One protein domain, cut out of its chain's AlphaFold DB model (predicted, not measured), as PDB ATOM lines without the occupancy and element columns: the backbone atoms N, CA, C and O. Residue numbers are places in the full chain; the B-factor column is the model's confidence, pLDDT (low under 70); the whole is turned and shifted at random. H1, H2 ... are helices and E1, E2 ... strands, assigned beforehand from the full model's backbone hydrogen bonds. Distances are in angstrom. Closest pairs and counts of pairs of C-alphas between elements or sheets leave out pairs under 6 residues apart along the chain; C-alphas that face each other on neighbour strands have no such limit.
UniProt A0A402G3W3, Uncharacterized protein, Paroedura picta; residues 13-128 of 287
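What this domain is: This is residues 13 to 128 of the 287 residues of an uncharacterized protein of Paroedura picta (UniProt A0A402G3W3). What is the picture? With little regular structure, two small three-strand sheets, E4 E5 E6 and E1 E2 E3, meet along E4 and E1; tiny helices H1 and H2 lie farther out. What makes it up? The 116 printed residues run E1 to E6, then H1 H2, mixed in class, with 38 in named elements; each sheet is an antiparallel meander, strand beside following strand. How large? Compact: radius of gyration of the C-alphas 14.2 A, spans 38 by 33 by 24 A.

How they stand to each other: How do strands pair? E4, residues 63 to 67, E5, 70 to 76, and E6, 79 to 83, form hairpins: N 65 and O 72, like N 73 and O 81, are 2.8 A apart. In E1, 19 to 21, E2, 29 to 33, and E3, 36 to 40, N 21 and O 30, like N 31 and O 38, are 2.9 A apart. What joins the sheets? The closest C-alphas of E1 and E4, Leu 21 and Phe 65, are 5.9 A apart. And the helices? H1, 103 to 106, and H2, 110 to 113, are on neither sheet and too short for O i to N i+4 pairs.

Where its parts are: Where does E1 begin? C-alpha 19 is at (214.363, 200.217, 85.254). How long is E5? It spans 19.1 A between end C-alphas.

The domain as a whole: Which links are long? E3 to E4 and E6 to H1. Where is confidence low? Residues 24 to 25, 76 to 78 and 94 to 128 are under 70.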
ATOM      1  N   SER A  13     218.023 190.226  75.643       83.69
ATOM      2  CA  SER A  13     217.590 191.527  75.101       83.69
ATOM      3  C   SER A  13     216.885 192.446  76.106       83.69
ATOM      4  O   SER A  13     216.736 193.640  75.842       83.69
ATOM      5  N   VAL A  14     216.445 191.911  77.246       84.06
ATOM      6  CA  VAL A  14     215.878 192.678  78.365       84.06
ATOM      7  C   VAL A  14     216.738 192.567  79.622       84.06
ATOM      8  O   VAL A  14     216.343 193.057  80.678       84.06
ATOM      9  N   GLY A  15     217.912 191.938  79.527       81.44
ATOM     10  CA  GLY A  15     218.916 191.894  80.584       81.44
ATOM     11  C   GLY A  15     219.660 193.226  80.713       81.44
ATOM     12  O   GLY A  15     219.851 193.946  79.735       81.44
ATOM     13  N   GLY A  16     220.071 193.574  81.935       77.75
ATOM     14  CA  GLY A  16     220.833 194.805  82.196       77.75
ATOM     15  C   GLY A  16     220.015 196.100  82.101       77.75
ATOM     16  O   GLY A  16     220.588 197.186  82.012       77.75
ATOM     17  N   GLY A  17     218.683 196.002  82.120       81.19
ATOM     18  CA  GLY A  17     217.802 197.161  82.190       81.19
ATOM     19  C   GLY A  17     218.026 197.952  83.476       81.19
ATOM     20  O   GLY A  17     218.204 197.391  84.554       81.19
ATOM     21  N   LYS A  18     217.992 199.281  83.377       82.88
ATOM     22  CA  LYS A  18     218.131 200.165  84.541       82.88
ATOM     23  C   LYS A  18     216.824 200.266  85.330       82.88
ATOM     24  O   LYS A  18     216.848 200.440  86.546       82.88
ATOM     25  N   HIS A  19     215.687 200.170  84.639       82.56
ATOM     26  CA  HIS A  19     214.363 200.217  85.254       82.56
ATOM     27  C   HIS A  19     213.444 199.166  84.636       82.56
ATOM     28  O   HIS A  19     213.256 199.159  83.422       82.56
ATOM     29  N   TYR A  20     212.842 198.334  85.485       84.69
ATOM     30  CA  TYR A  20     211.779 197.398  85.127       84.69
ATOM     31  C   TYR A  20     210.490 197.901  85.766       84.69
ATOM     32  O   TYR A  20     210.452 198.141  86.973       84.69
ATOM     33  N   LEU A  21     209.449 198.103  84.966       83.06
ATOM     34  CA  LEU A  21     208.185 198.645  85.443       83.06
ATOM     35  C   LEU A  21     207.007 197.953  84.767       83.06
ATOM     36  O   LEU A  21     207.012 197.674  83.573       83.06
ATOM     37  N   SER A  22     205.972 197.701  85.549       74.50
ATOM     38  CA  SER A  22     204.689 197.189  85.088       74.50
ATOM     39  C   SER A  22     203.606 197.754  86.002       74.50
ATOM     40  O   SER A  22     203.899 198.331  87.050       74.50
ATOM     41  N   SER A  23     202.351 197.630  85.599       70.12
ATOM     42  CA  SER A  23     201.224 197.983  86.452       70.12
ATOM     43  C   SER A  23     200.039 197.091  86.130       70.12
ATOM     44  O   SER A  23     199.950 196.531  85.042       70.12
ATOM     45  N   ARG A  24     199.066 197.035  87.040       67.38
ATOM     46  CA  ARG A  24     197.808 196.304  86.825       67.38
ATOM     47  C   ARG A  24     196.975 196.798  85.631       67.38
ATOM     48  O   ARG A  24     195.960 196.183  85.326       67.38
ATOM     49  N   TRP A  25     197.336 197.935  85.033       69.19
ATOM     50  CA  TRP A  25     196.653 198.525  83.877       69.19
ATOM     51  C   TRP A  25     197.378 198.252  82.555       69.19
ATOM     52  O   TRP A  25     196.891 198.664  81.507       69.19
ATOM     53  N   HIS A  26     198.541 197.602  82.600       70.19
ATOM     54  CA  HIS A  26     199.339 197.271  81.428       70.19
ATOM     55  C   HIS A  26     199.549 195.758  81.369       70.19
ATOM     56  O   HIS A  26     199.965 195.147  82.347       70.19
ATOM     57  N   ASP A  27     199.348 195.171  80.192       80.50
ATOM     58  CA  ASP A  27     199.595 193.739  79.957       80.50
ATOM     59  C   ASP A  27     201.083 193.417  79.723       80.50
ATOM     60  O   ASP A  27     201.444 192.278  79.428       80.50
ATOM     61  N   SER A  28     201.942 194.434  79.796       84.56
ATOM     62  CA  SER A  28     203.361 194.363  79.468       84.56
ATOM     63  C   SER A  28     204.217 194.866  80.633       84.56
ATOM     64  O   SER A  28     203.818 195.734  81.418       84.56
ATOM     65  N   VAL A  29     205.437 194.349  80.706       84.81
ATOM     66  CA  VAL A  29     206.555 194.920  81.451       84.81
ATOM     67  C   VAL A  29     207.366 195.795  80.500       84.81
ATOM     68  O   VAL A  29     207.652 195.413  79.364       84.81
ATOM     69  N   TYR A  30     207.749 196.977  80.963       87.75
ATOM     70  CA  TYR A  30     208.636 197.878  80.245       87.75
ATOM     71  C   TYR A  30     210.013 197.837  80.889       87.75
ATOM     72  O   TYR A  30     210.137 197.873  82.115       87.75
ATOM     73  N   VAL A  31     211.042 197.774  80.053       90.12
ATOM     74  CA  VAL A  31     212.440 197.738  80.477       90.12
ATOM     75  C   VAL A  31     213.153 198.920  79.855       90.12
ATOM     76  O   VAL A  31     213.239 199.008  78.634       90.12
ATOM     77  N   VAL A  32     213.628 199.844  80.684       90.44
ATOM     78  CA  VAL A  32     214.356 201.038  80.243       90.44
ATOM     79  C   VAL A  32     215.855 200.781  80.327       90.44
ATOM     80  O   VAL A  32     216.388 200.530  81.411       90.44
ATOM     81  N   THR A  33     216.536 200.925  79.193       90.31
ATOM     82  CA  THR A  33     217.984 200.749  79.050       90.31
ATOM     83  C   THR A  33     218.556 201.970  78.338       90.31
ATOM     84  O   THR A  33     218.325 202.192  77.148       90.31
ATOM     85  N   GLY A  34     219.284 202.810  79.076       88.75
ATOM     86  CA  GLY A  34     219.765 204.092  78.560       88.75
ATOM     87  C   GLY A  34     218.609 205.004  78.131       88.75
ATOM     88  O   GLY A  34     217.752 205.339  78.945       88.75
ATOM     89  N   ASN A  35     218.595 205.391  76.852       93.38
ATOM     90  CA  ASN A  35     217.553 206.234  76.248       93.38
ATOM     91  C   ASN A  35     216.533 205.426  75.429       93.38
ATOM     92  O   ASN A  35     215.817 205.983  74.598       93.38
ATOM     93  N   GLN A  36     216.490 204.112  75.626       94.06
ATOM     94  CA  GLN A  36     215.556 203.218  74.958       94.06
ATOM     95  C   GLN A  36     214.701 202.489  75.979       94.06
ATOM     96  O   GLN A  36     215.083 202.326  77.140       94.06
ATOM     97  N   PHE A  37     213.545 202.026  75.528       93.12
ATOM     98  CA  PHE A  37     212.736 201.100  76.287       93.12
ATOM     99  C   PHE A  37     212.215 199.968  75.411       93.12
ATOM    100  O   PHE A  37     211.901 200.146  74.231       93.12
ATOM    101  N   THR A  38     212.087 198.806  76.030       93.25
ATOM    102  CA  THR A  38     211.549 197.594  75.423       93.25
ATOM    103  C   THR A  38     210.259 197.224  76.135       93.25
ATOM    104  O   THR A  38     210.166 197.327  77.355       93.25
ATOM    105  N   GLU A  39     209.253 196.814  75.371       91.50
ATOM    106  CA  GLU A  39     207.983 196.314  75.891       91.50
ATOM    107  C   GLU A  39     207.958 194.788  75.744       91.50
ATOM    108  O   GLU A  39     208.069 194.273  74.630       91.50
ATOM    109  N   ALA A  40     207.803 194.069  76.853       87.19
ATOM    110  CA  ALA A  40     207.802 192.612  76.891       87.19
ATOM    111  C   ALA A  40     206.658 192.097  77.774       87.19
ATOM    112  O   ALA A  40     206.464 192.569  78.887       87.19
ATOM    113  N   ARG A  41     205.896 191.114  77.290       83.94
ATOM    114  CA  ARG A  41     204.854 190.440  78.092       83.94
ATOM    115  C   ARG A  41     205.414 189.324  78.966       83.94
ATOM    116  O   ARG A  41     204.871 189.032  80.021       83.94
ATOM    117  N   ASP A  42     206.504 188.727  78.505       82.19
ATOM    118  CA  ASP A  42     207.274 187.718  79.211       82.19
ATOM    119  C   ASP A  42     208.738 188.150  79.141       82.19
ATOM    120  O   ASP A  42     209.287 188.314  78.052       82.19
ATOM    121  N   LEU A  43     209.349 188.394  80.300       84.25
ATOM    122  CA  LEU A  43     210.742 188.823  80.380       84.25
ATOM    123  C   LEU A  43     211.730 187.694  80.068       84.25
ATOM    124  O   LEU A  43     212.904 187.981  79.863       84.25
ATOM    125  N   SER A  44     211.282 186.438  80.046       80.38
ATOM    126  CA  SER A  44     212.107 185.273  79.709       80.38
ATOM    127  C   SER A  44     212.128 184.948  78.213       80.38
ATOM    128  O   SER A  44     212.956 184.157  77.765       80.38
ATOM    129  N   ALA A  45     211.263 185.589  77.425       85.00
ATOM    130  CA  ALA A  45     211.162 185.397  75.986       85.00
ATOM    131  C   ALA A  45     211.656 186.623  75.210       85.00
ATOM    132  O   ALA A  45     211.758 187.735  75.739       85.00
ATOM    133  N   GLU A  46     211.934 186.425  73.923       88.00
ATOM    134  CA  GLU A  46     212.273 187.534  73.044       88.00
ATOM    135  C   GLU A  46     211.084 188.516  72.938       88.00
ATOM    136  O   GLU A  46     209.945 188.103  72.684       88.00
ATOM    137  N   PRO A  47     211.311 189.827  73.133       87.75
ATOM    138  CA  PRO A  47     210.272 190.833  73.001       87.75
ATOM    139  C   PRO A  47     209.663 190.828  71.601       87.75
ATOM    140  O   PRO A  47     210.357 190.960  70.598       87.75
ATOM    141  N   SER A  48     208.333 190.788  71.536       82.75
ATOM    142  CA  SER A  48     207.592 190.861  70.265       82.75
ATOM    143  C   SER A  48     207.809 192.163  69.476       82.75
ATOM    144  O   SER A  48     207.426 192.254  68.310       82.75
ATOM    145  N   ARG A  49     208.370 193.196  70.116       86.38
ATOM    146  CA  ARG A  49     208.611 194.514  69.532       86.38
ATOM    147  C   ARG A  49     210.064 194.926  69.758       86.38
ATOM    148  O   ARG A  49     210.575 194.717  70.859       86.38
ATOM    149  N   PRO A  50     210.704 195.567  68.766       89.56
ATOM    150  CA  PRO A  50     212.040 196.112  68.946       89.56
ATOM    151  C   PRO A  50     212.036 197.238  69.986       89.56
ATOM    152  O   PRO A  50     211.013 197.894  70.215       89.56
ATOM    153  N   ALA A  51     213.204 197.481  70.581       92.50
ATOM    154  CA  ALA A  51     213.413 198.603  71.484       92.50
ATOM    155  C   ALA A  51     213.071 199.928  70.782       92.50
ATOM    156  O   ALA A  51     213.417 200.152  69.618       92.50
ATOM    157  N   ARG A  52     212.382 200.817  71.498       94.88
ATOM    158  CA  ARG A  52     211.981 202.138  71.008       94.88
ATOM    159  C   ARG A  52     212.740 203.214  71.761       94.88
ATOM    160  O   ARG A  52     213.005 203.079  72.952       94.88
ATOM    161  N   ASN A  53     213.069 204.299  71.069       96.81
ATOM    162  CA  ASN A  53     213.691 205.447  71.714       96.81
ATOM    163  C   ASN A  53     212.679 206.150  72.622       96.81
ATOM    164  O   ASN A  53     211.524 206.358  72.243       96.81
ATOM    165  N   LEU A  54     213.137 206.532  73.808       95.50
ATOM    166  CA  LEU A  54     212.427 207.471  74.658       95.50
ATOM    167  C   LEU A  54     212.396 208.841  73.974       95.50
ATOM    168  O   LEU A  54     213.370 209.271  73.350       95.50
ATOM    169  N   HIS A  55     211.282 209.548  74.126       95.19
ATOM    170  CA  HIS A  55     211.201 210.964  73.814       95.19
ATOM    171  C   HIS A  55     212.248 211.721  74.652       95.19
ATOM    172  O   HIS A  55     212.438 211.373  75.821       95.19
ATOM    173  N   PRO A  56     212.888 212.789  74.138       92.94
ATOM    174  CA  PRO A  56     213.899 213.536  74.889       92.94
ATOM    175  C   PRO A  56     213.457 214.003  76.284       92.94
ATOM    176  O   PRO A  56     214.267 214.004  77.205       92.94
ATOM    177  N   SER A  57     212.176 214.341  76.477       88.81
ATOM    178  CA  SER A  57     211.629 214.726  77.794       88.81
ATOM    179  C   SER A  57     211.487 213.567  78.788       88.81
ATOM    180  O   SER A  57     211.245 213.800  79.968       88.81
ATOM    181  N   CYS A  58     211.570 212.330  78.303       90.12
ATOM    182  CA  CYS A  58     211.471 211.102  79.084       90.12
ATOM    183  C   CYS A  58     212.850 210.487  79.351       90.12
ATOM    184  O   CYS A  58     212.944 209.551  80.136       90.12
ATOM    185  N   CYS A  59     213.912 210.981  78.708       91.75
ATOM    186  CA  CYS A  59     215.277 210.513  78.920       91.75
ATOM    187  C   CYS A  59     215.836 210.986  80.267       91.75
ATOM    188  O   CYS A  59     215.435 212.014  80.811       91.75
ATOM    189  N   GLY A  60     216.818 210.254  80.799       87.12
ATOM    190  CA  GLY A  60     217.522 210.660  82.021       87.12
ATOM    191  C   GLY A  60     216.696 210.549  83.308       87.12
ATOM    192  O   GLY A  60     217.141 211.023  84.351       87.12
ATOM    193  N   GLY A  61     215.530 209.897  83.264       84.56
ATOM    194  CA  GLY A  61     214.755 209.579  84.458       84.56
ATOM    195  C   GLY A  61     215.587 208.816  85.491       84.56
ATOM    196  O   GLY A  61     216.291 207.853  85.172       84.56
ATOM    197  N   ARG A  62     215.501 209.250  86.749       79.31
ATOM    198  CA  ARG A  62     215.977 208.495  87.913       79.31
ATOM    199  C   ARG A  62     215.041 207.342  88.243       79.31
ATOM    200  O   ARG A  62     215.517 206.324  88.729       79.31
ATOM    201  N   HIS A  63     213.744 207.508  87.977       78.75
ATOM    202  CA  HIS A  63     212.726 206.478  88.160       78.75
ATOM    203  C   HIS A  63     211.641 206.592  87.085       78.75
ATOM    204  O   HIS A  63     211.333 207.692  86.623       78.75
ATOM    205  N   TYR A  64     211.045 205.455  86.734       84.25
ATOM    206  CA  TYR A  64     209.963 205.338  85.760       84.25
ATOM    207  C   TYR A  64     208.847 204.491  86.367       84.25
ATOM    208  O   TYR A  64     209.125 203.471  86.996       84.25
ATOM    209  N   PHE A  65     207.596 204.885  86.140       80.12
ATOM    210  CA  PHE A  65     206.412 204.176  86.619       80.12
ATOM    211  C   PHE A  65     205.374 204.060  85.510       80.12
ATOM    212  O   PHE A  65     205.184 205.000  84.742       80.12
ATOM    213  N   ALA A  66     204.679 202.926  85.461       78.38
ATOM    214  CA  ALA A  66     203.474 202.767  84.658       78.38
ATOM    215  C   ALA A  66     202.267 203.127  85.532       78.38
ATOM    216  O   ALA A  66     202.170 202.685  86.678       78.38
ATOM    217  N   VAL A  67     201.365 203.949  85.005       73.31
ATOM    218  CA  VAL A  67     200.163 204.426  85.700       73.31
ATOM    219  C   VAL A  67     198.953 204.273  84.790       73.31
ATOM    220  O   VAL A  67     199.085 204.034  83.591       73.31
ATOM    221  N   THR A  68     197.748 204.431  85.331       72.00
ATOM    222  CA  THR A  68     196.544 204.433  84.500       72.00
ATOM    223  C   THR A  68     196.654 205.496  83.400       72.00
ATOM    224  O   THR A  68     196.751 206.688  83.685       72.00
ATOM    225  N   GLY A  69     196.625 205.060  82.139       76.81
ATOM    226  CA  GLY A  69     196.630 205.950  80.976       76.81
ATOM    227  C   GLY A  69     197.999 206.498  80.561       76.81
ATOM    228  O   GLY A  69     198.036 207.375  79.699       76.81
ATOM    229  N   GLY A  70     199.107 206.012  81.132       85.31
ATOM    230  CA  GLY A  70     200.438 206.429  80.697       85.31
ATOM    231  C   GLY A  70     201.564 206.048  81.650       85.31
ATOM    232  O   GLY A  70     201.580 204.990  82.275       85.31
ATOM    233  N   PHE A  71     202.532 206.945  81.755       83.88
ATOM    234  CA  PHE A  71     203.789 206.753  82.456       83.88
ATOM    235  C   PHE A  71     204.146 208.003  83.241       83.88
ATOM    236  O   PHE A  71     203.877 209.119  82.804       83.88
ATOM    237  N   VAL A  72     204.814 207.813  84.374       80.38
ATOM    238  CA  VAL A  72     205.435 208.894  85.139       80.38
ATOM    239  C   VAL A  72     206.943 208.707  85.121       80.38
ATOM    240  O   VAL A  72     207.442 207.621  85.415       80.38
ATOM    241  N   VAL A  73     207.671 209.774  84.807       82.38
ATOM    242  CA  VAL A  73     209.136 209.814  84.801       82.38
ATOM    243  C   VAL A  73     209.598 210.822  85.844       82.38
ATOM    244  O   VAL A  73     209.325 212.017  85.729       82.38
ATOM    245  N   ILE A  74     210.312 210.352  86.867       76.12
ATOM    246  CA  ILE A  74     210.958 211.214  87.863       76.12
ATOM    247  C   ILE A  74     212.361 211.531  87.361       76.12
ATOM    248  O   ILE A  74     213.219 210.651  87.319       76.12
ATOM    249  N   LEU A  75     212.602 212.788  86.997       76.06
ATOM    250  CA  LEU A  75     213.890 213.263  86.481       76.06
ATOM    251  C   LEU A  75     214.845 213.602  87.631       76.06
ATOM    252  O   LEU A  75     216.018 213.238  87.617       76.06
ATOM    253  N   SER A  76     214.333 214.259  88.668       68.88
ATOM    254  CA  SER A  76     215.082 214.605  89.876       68.88
ATOM    255  C   SER A  76     214.137 214.764  91.069       68.88
ATOM    256  O   SER A  76     212.915 214.666  90.934       68.88
ATOM    257  N   GLN A  77     214.691 214.982  92.264       61.84
ATOM    258  CA  GLN A  77     213.864 215.287  93.432       61.84
ATOM    259  C   GLN A  77     213.002 216.525  93.149       61.84
ATOM    260  O   GLN A  77     213.514 217.573  92.763       61.84
ATOM    261  N   GLY A  78     211.682 216.383  93.296       61.00
ATOM    262  CA  GLY A  78     210.726 217.457  93.020       61.00
ATOM    263  C   GLY A  78     210.549 217.813  91.537       61.00
ATOM    264  O   GLY A  78     209.906 218.815  91.250       61.00
ATOM    265  N   THR A  79     211.089 217.028  90.597       71.75
ATOM    266  CA  THR A  79     210.870 217.228  89.154       71.75
ATOM    267  C   THR A  79     210.456 215.919  88.498       71.75
ATOM    268  O   THR A  79     211.227 214.958  88.441       71.75
ATOM    269  N   TRP A  80     209.239 215.887  87.966       78.44
ATOM    270  CA  TRP A  80     208.688 214.732  87.266       78.44
ATOM    271  C   TRP A  80     207.829 215.178  86.081       78.44
ATOM    272  O   TRP A  80     207.346 216.308  86.046       78.44
ATOM    273  N   THR A  81     207.640 214.284  85.113       83.69
ATOM    274  CA  THR A  81     206.701 214.448  83.998       83.69
ATOM    275  C   THR A  81     205.799 213.222  83.893       83.69
ATOM    276  O   THR A  81     206.203 212.128  84.292       83.69
ATOM    277  N   ALA A  82     204.582 213.392  83.380       84.88
ATOM    278  CA  ALA A  82     203.706 212.279  83.041       84.88
ATOM    279  C   ALA A  82     203.338 212.328  81.568       84.88
ATOM    280  O   ALA A  82     202.889 213.360  81.068       84.88
ATOM    281  N   VAL A  83     203.500 211.196  80.897       88.94
ATOM    282  CA  VAL A  83     203.290 211.062  79.459       88.94
ATOM    283  C   VAL A  83     202.398 209.869  79.161       88.94
ATOM    284  O   VAL A  83     202.517 208.834  79.803       88.94
ATOM    285  N   LYS A  84     201.505 209.981  78.183       90.12
ATOM    286  CA  LYS A  84     200.712 208.844  77.697       90.12
ATOM    287  C   LYS A  84     201.583 207.814  76.993       90.12
ATOM    288  O   LYS A  84     201.357 206.616  77.125       90.12
ATOM    289  N   ASP A  85     202.584 208.294  76.261       90.06
ATOM    290  CA  ASP A  85     203.497 207.468  75.485       90.06
ATOM    291  C   ASP A  85     204.936 207.958  75.678       90.06
ATOM    292  O   ASP A  85     205.262 209.133  75.486       90.06
ATOM    293  N   LEU A  86     205.811 207.029  76.065       91.50
ATOM    294  CA  LEU A  86     207.228 207.288  76.290       91.50
ATOM    295  C   LEU A  86     207.976 207.704  75.014       91.50
ATOM    296  O   LEU A  86     209.016 208.339  75.138       91.50
ATOM    297  N   THR A  87     207.475 207.372  73.820       93.50
ATOM    298  CA  THR A  87     208.082 207.721  72.521       93.50
ATOM    299  C   THR A  87     207.712 209.117  72.037       93.50
ATOM    300  O   THR A  87     208.536 209.781  71.412       93.50
ATOM    301  N   THR A  88     206.492 209.577  72.324       92.38
ATOM    302  CA  THR A  88     205.999 210.882  71.855       92.38
ATOM    303  C   THR A  88     206.169 211.974  72.898       92.38
ATOM    304  O   THR A  88     206.186 213.149  72.549       92.38
ATOM    305  N   GLY A  89     206.270 211.604  74.179       88.62
ATOM    306  CA  GLY A  89     206.283 212.561  75.278       88.62
ATOM    307  C   GLY A  89     204.954 213.303  75.447       88.62
ATOM    308  O   GLY A  89     204.922 214.323  76.133       88.62
ATOM    309  N   GLU A  90     203.870 212.826  74.818       89.19
ATOM    310  CA  GLU A  90     202.551 213.457  74.912       89.19
ATOM    311  C   GLU A  90     202.107 213.488  76.380       89.19
ATOM    312  O   GLU A  90     202.016 212.424  76.995       89.19
ATOM    313  N   PRO A  91     201.810 214.662  76.959       85.38
ATOM    314  CA  PRO A  91     201.480 214.769  78.372       85.38
ATOM    315  C   PRO A  91     200.157 214.070  78.702       85.38
ATOM    316  O   PRO A  91     199.228 214.041  77.891       85.38
ATOM    317  N   VAL A  92     200.038 213.549  79.924       78.44
ATOM    318  CA  VAL A  92     198.757 213.042  80.444       78.44
ATOM    319  C   VAL A  92     197.841 214.231  80.803       78.44
ATOM    320  O   VAL A  92     198.202 215.032  81.666       78.44
ATOM    321  N   PRO A  93     196.650 214.377  80.185       71.38
ATOM    322  CA  PRO A  93     195.709 215.450  80.494       71.38
ATOM    323  C   PRO A  93     195.320 215.452  81.973       71.38
ATOM    324  O   PRO A  93     194.982 214.411  82.530       71.38
ATOM    325  N   GLY A  94     195.351 216.625  82.605       66.25
ATOM    326  CA  GLY A  94     195.023 216.780  84.028       66.25
ATOM    327  C   GLY A  94     196.161 216.432  84.995       66.25
ATOM    328  O   GLY A  94     196.056 216.763  86.174       66.25
ATOM    329  N   LEU A  95     197.265 215.847  84.515       64.81
ATOM    330  CA  LEU A  95     198.513 215.712  85.267       64.81
ATOM    331  C   LEU A  95     199.510 216.766  84.768       64.81
ATOM    332  O   LEU A  95     200.262 216.549  83.820       64.81
ATOM    333  N   SER A  96     199.508 217.940  85.395       58.69
ATOM    334  CA  SER A  96     200.539 218.944  85.127       58.69
ATOM    335  C   SER A  96     201.850 218.526  85.804       58.69
ATOM    336  O   SER A  96     201.823 218.224  87.001       58.69
ATOM    337  N   PRO A  97     202.993 218.536  85.087       58.19
ATOM    338  CA  PRO A  97     204.308 218.435  85.712       58.19
ATOM    339  C   PRO A  97     204.393 219.466  86.838       58.19
ATOM    340  O   PRO A  97     204.131 220.649  86.617       58.19
ATOM    341  N   GLY A  98     204.687 219.026  88.057       51.91
ATOM    342  CA  GLY A  98     204.629 219.894  89.229       51.91
ATOM    343  C   GLY A  98     205.789 219.659  90.183       51.91
ATOM    344  O   GLY A  98     206.275 218.541  90.326       51.91
ATOM    345  N   HIS A  99     206.177 220.705  90.913       48.88
ATOM    346  CA  HIS A  99     207.179 220.632  91.985       48.88
ATOM    347  C   HIS A  99     206.679 219.944  93.268       48.88
ATOM    348  O   HIS A  99     207.406 219.834  94.252       48.88
ATOM    349  N   GLN A 100     205.422 219.498  93.275       47.19
ATOM    350  CA  GLN A 100     204.664 219.193  94.483       47.19
ATOM    351  C   GLN A 100     204.386 217.693  94.645       47.19
ATOM    352  O   GLN A 100     203.285 217.290  95.004       47.19
ATOM    353  N   TRP A 101     205.386 216.844  94.413       46.44
ATOM    354  CA  TRP A 101     205.423 215.589  95.166       46.44
ATOM    355  C   TRP A 101     206.149 215.890  96.471       46.44
ATOM    356  O   TRP A 101     207.283 216.367  96.432       46.44
ATOM    357  N   SER A 102     205.483 215.704  97.616       44.69
ATOM    358  CA  SER A 102     206.068 216.043  98.916       44.69
ATOM    359  C   SER A 102     207.455 215.409  99.059       44.69
ATOM    360  O   SER A 102     207.657 214.243  98.715       44.69
ATOM    361  N   GLN A 103     208.417 216.192  99.552       41.53
ATOM    362  CA  GLN A 103     209.806 215.768  99.777       41.53
ATOM    363  C   GLN A 103     209.898 214.432 100.542       41.53
ATOM    364  O   GLN A 103     210.744 213.597 100.227       41.53
ATOM    365  N   GLU A 104     208.957 214.186 101.459       41.19
ATOM    366  CA  GLU A 104     208.781 212.921 102.185       41.19
ATOM    367  C   GLU A 104     208.597 211.690 101.284       41.19
ATOM    368  O   GLU A 104     209.140 210.627 101.578       41.19
ATOM    369  N   LYS A 105     207.859 211.808 100.170       41.50
ATOM    370  CA  LYS A 105     207.551 210.667  99.291       41.50
ATOM    371  C   LYS A 105     208.719 210.291  98.376       41.50
ATOM    372  O   LYS A 105     208.883 209.116  98.066       41.50
ATOM    373  N   VAL A 106     209.546 211.261  97.978       41.38
ATOM    374  CA  VAL A 106     210.629 211.079  96.988       41.38
ATOM    375  C   VAL A 106     211.989 210.802  97.648       41.38
ATOM    376  O   VAL A 106     212.849 210.166  97.039       41.38
ATOM    377  N   GLY A 107     212.200 211.281  98.880       35.31
ATOM    378  CA  GLY A 107     213.509 211.293  99.544       35.31
ATOM    379  C   GLY A 107     213.911 210.008 100.273       35.31
ATOM    380  O   GLY A 107     215.078 209.851 100.620       35.31
ATOM    381  N   SER A 108     212.986 209.078 100.503       36.72
ATOM    382  CA  SER A 108     213.278 207.850 101.240       36.72
ATOM    383  C   SER A 108     213.568 206.698 100.272       36.72
ATOM    384  O   SER A 108     212.717 206.292  99.488       36.72
ATOM    385  N   ILE A 109     214.772 206.127 100.356       35.69
ATOM    386  CA  ILE A 109     215.133 204.841  99.730       35.69
ATOM    387  C   ILE A 109     214.126 203.737 100.101       35.69
ATOM    388  O   ILE A 109     213.844 202.853  99.290       35.69
ATOM    389  N   ARG A 110     213.520 203.830 101.298       34.12
ATOM    390  CA  ARG A 110     212.459 202.917 101.729       34.12
ATOM    391  C   ARG A 110     211.229 203.039 100.831       34.12
ATOM    392  O   ARG A 110     210.616 202.028 100.578       34.12
ATOM    393  N   SER A 111     210.924 204.191 100.240       36.66
ATOM    394  CA  SER A 111     209.717 204.392  99.422       36.66
ATOM    395  C   SER A 111     209.714 203.614  98.095       36.66
ATOM    396  O   SER A 111     208.653 203.422  97.509       36.66
ATOM    397  N   TYR A 112     210.883 203.175  97.610       38.59
ATOM    398  CA  TYR A 112     211.035 202.530  96.296       38.59
ATOM    399  C   TYR A 112     211.140 200.998  96.367       38.59
ATOM    400  O   TYR A 112     210.751 200.321  95.421       38.59
ATOM    401  N   LEU A 113     211.647 200.462  97.481       35.16
ATOM    402  CA  LEU A 113     211.680 199.024  97.798       35.16
ATOM    403  C   LEU A 113     210.480 198.616  98.661       35.16
ATOM    404  O   LEU A 113     209.848 197.591  98.428       35.16
ATOM    405  N   TYR A 114     210.133 199.480  99.616       35.50
ATOM    406  CA  TYR A 114     208.909 199.458 100.399       35.50
ATOM    407  C   TYR A 114     207.983 200.558  99.927       35.50
ATOM    408  O   TYR A 114     207.765 201.581 100.579       35.50
ATOM    409  N   TRP A 115     207.296 200.264  98.843       36.50
ATOM    410  CA  TRP A 115     205.911 200.651  98.884       36.50
ATOM    411  C   TRP A 115     205.241 199.587  99.768       36.50
ATOM    412  O   TRP A 115     204.953 198.474  99.336       36.50
ATOM    413  N   HIS A 116     204.972 199.927 101.031       36.78
ATOM    414  CA  HIS A 116     203.661 199.585 101.581       36.78
ATOM    415  C   HIS A 116     202.684 200.135 100.557       36.78
ATOM    416  O   HIS A 116     202.394 201.315 100.687       36.78
ATOM    417  N   LEU A 117     202.376 199.384  99.485       39.44
ATOM    418  CA  LEU A 117     201.859 199.888  98.208       39.44
ATOM    419  C   LEU A 117     200.579 200.676  98.455       39.44
ATOM    420  O   LEU A 117     199.502 200.139  98.295       39.44
ATOM    421  N   TRP A 118     200.693 201.920  98.902       36.00
ATOM    422  CA  TRP A 118     199.616 202.853  99.072       36.00
ATOM    423  C   TRP A 118     199.325 203.246  97.651       36.00
ATOM    424  O   TRP A 118     200.020 204.080  97.065       36.00
ATOM    425  N   ASP A 119     198.354 202.562  97.072       38.38
ATOM    426  CA  ASP A 119     197.761 203.014  95.841       38.38
ATOM    427  C   ASP A 119     197.265 204.437  96.110       38.38
ATOM    428  O   ASP A 119     196.255 204.628  96.790       38.38
ATOM    429  N   ASN A 120     198.000 205.447  95.633       40.00
ATOM    430  CA  ASN A 120     197.584 206.845  95.749       40.00
ATOM    431  C   ASN A 120     196.214 207.070  95.062       40.00
ATOM    432  O   ASN A 120     195.646 208.148  95.217       40.00
ATOM    433  N   PHE A 121     195.672 206.071  94.351       37.34
ATOM    434  CA  PHE A 121     194.363 206.086  93.710       37.34
ATOM    435  C   PHE A 121     193.284 205.236  94.420       37.34
ATOM    436  O   PHE A 121     192.108 205.473  94.156       37.34
ATOM    437  N   SER A 122     193.617 204.308  95.338       38.59
ATOM    438  CA  SER A 122     192.607 203.488  96.059       38.59
ATOM    439  C   SER A 122     192.779 203.341  97.576       38.59
ATOM    440  O   SER A 122     191.866 202.838  98.226       38.59
ATOM    441  N   GLY A 123     193.898 203.773  98.167       37.75
ATOM    442  CA  GLY A 123     194.120 203.708  99.620       37.75
ATOM    443  C   GLY A 123     194.339 202.302 100.195       37.75
ATOM    444  O   GLY A 123     194.352 202.145 101.413       37.75
ATOM    445  N   ASN A 124     194.515 201.283  99.351       33.31
ATOM    446  CA  ASN A 124     194.753 199.906  99.786       33.31
ATOM    447  C   ASN A 124     196.247 199.614  99.918       33.31
ATOM    448  O   ASN A 124     197.033 200.216  99.198       33.31
ATOM    449  N   PHE A 125     196.614 198.673 100.794       39.75
ATOM    450  CA  PHE A 125     197.971 198.138 100.933       39.75
ATOM    451  C   PHE A 125     198.112 196.853 100.116       39.75
ATOM    452  O   PHE A 125     197.212 196.014 100.141       39.75
ATOM    453  N   PHE A 126     199.257 196.649  99.462       40.53
ATOM    454  CA  PHE A 126     199.606 195.333  98.928       40.53
ATOM    455  C   PHE A 126     200.631 194.680  99.844       40.53
ATOM    456  O   PHE A 126     201.650 195.271 100.202       40.53
ATOM    457  N   THR A 127     200.346 193.442 100.211       43.34
ATOM    458  CA  THR A 127     201.249 192.556 100.931       43.34
ATOM    459  C   THR A 127     202.074 191.779  99.915       43.34
ATOM    460  O   THR A 127     201.536 191.017  99.114       43.34
ATOM    461  N   LEU A 128     203.392 191.964  99.944       52.75
ATOM    462  CA  LEU A 128     204.307 191.047  99.276       52.75
ATOM    463  C   LEU A 128     204.438 189.800 100.141       52.75
ATOM    464  O   LEU A 128     204.617 189.893 101.357       52.75
TER     465      LEU A 128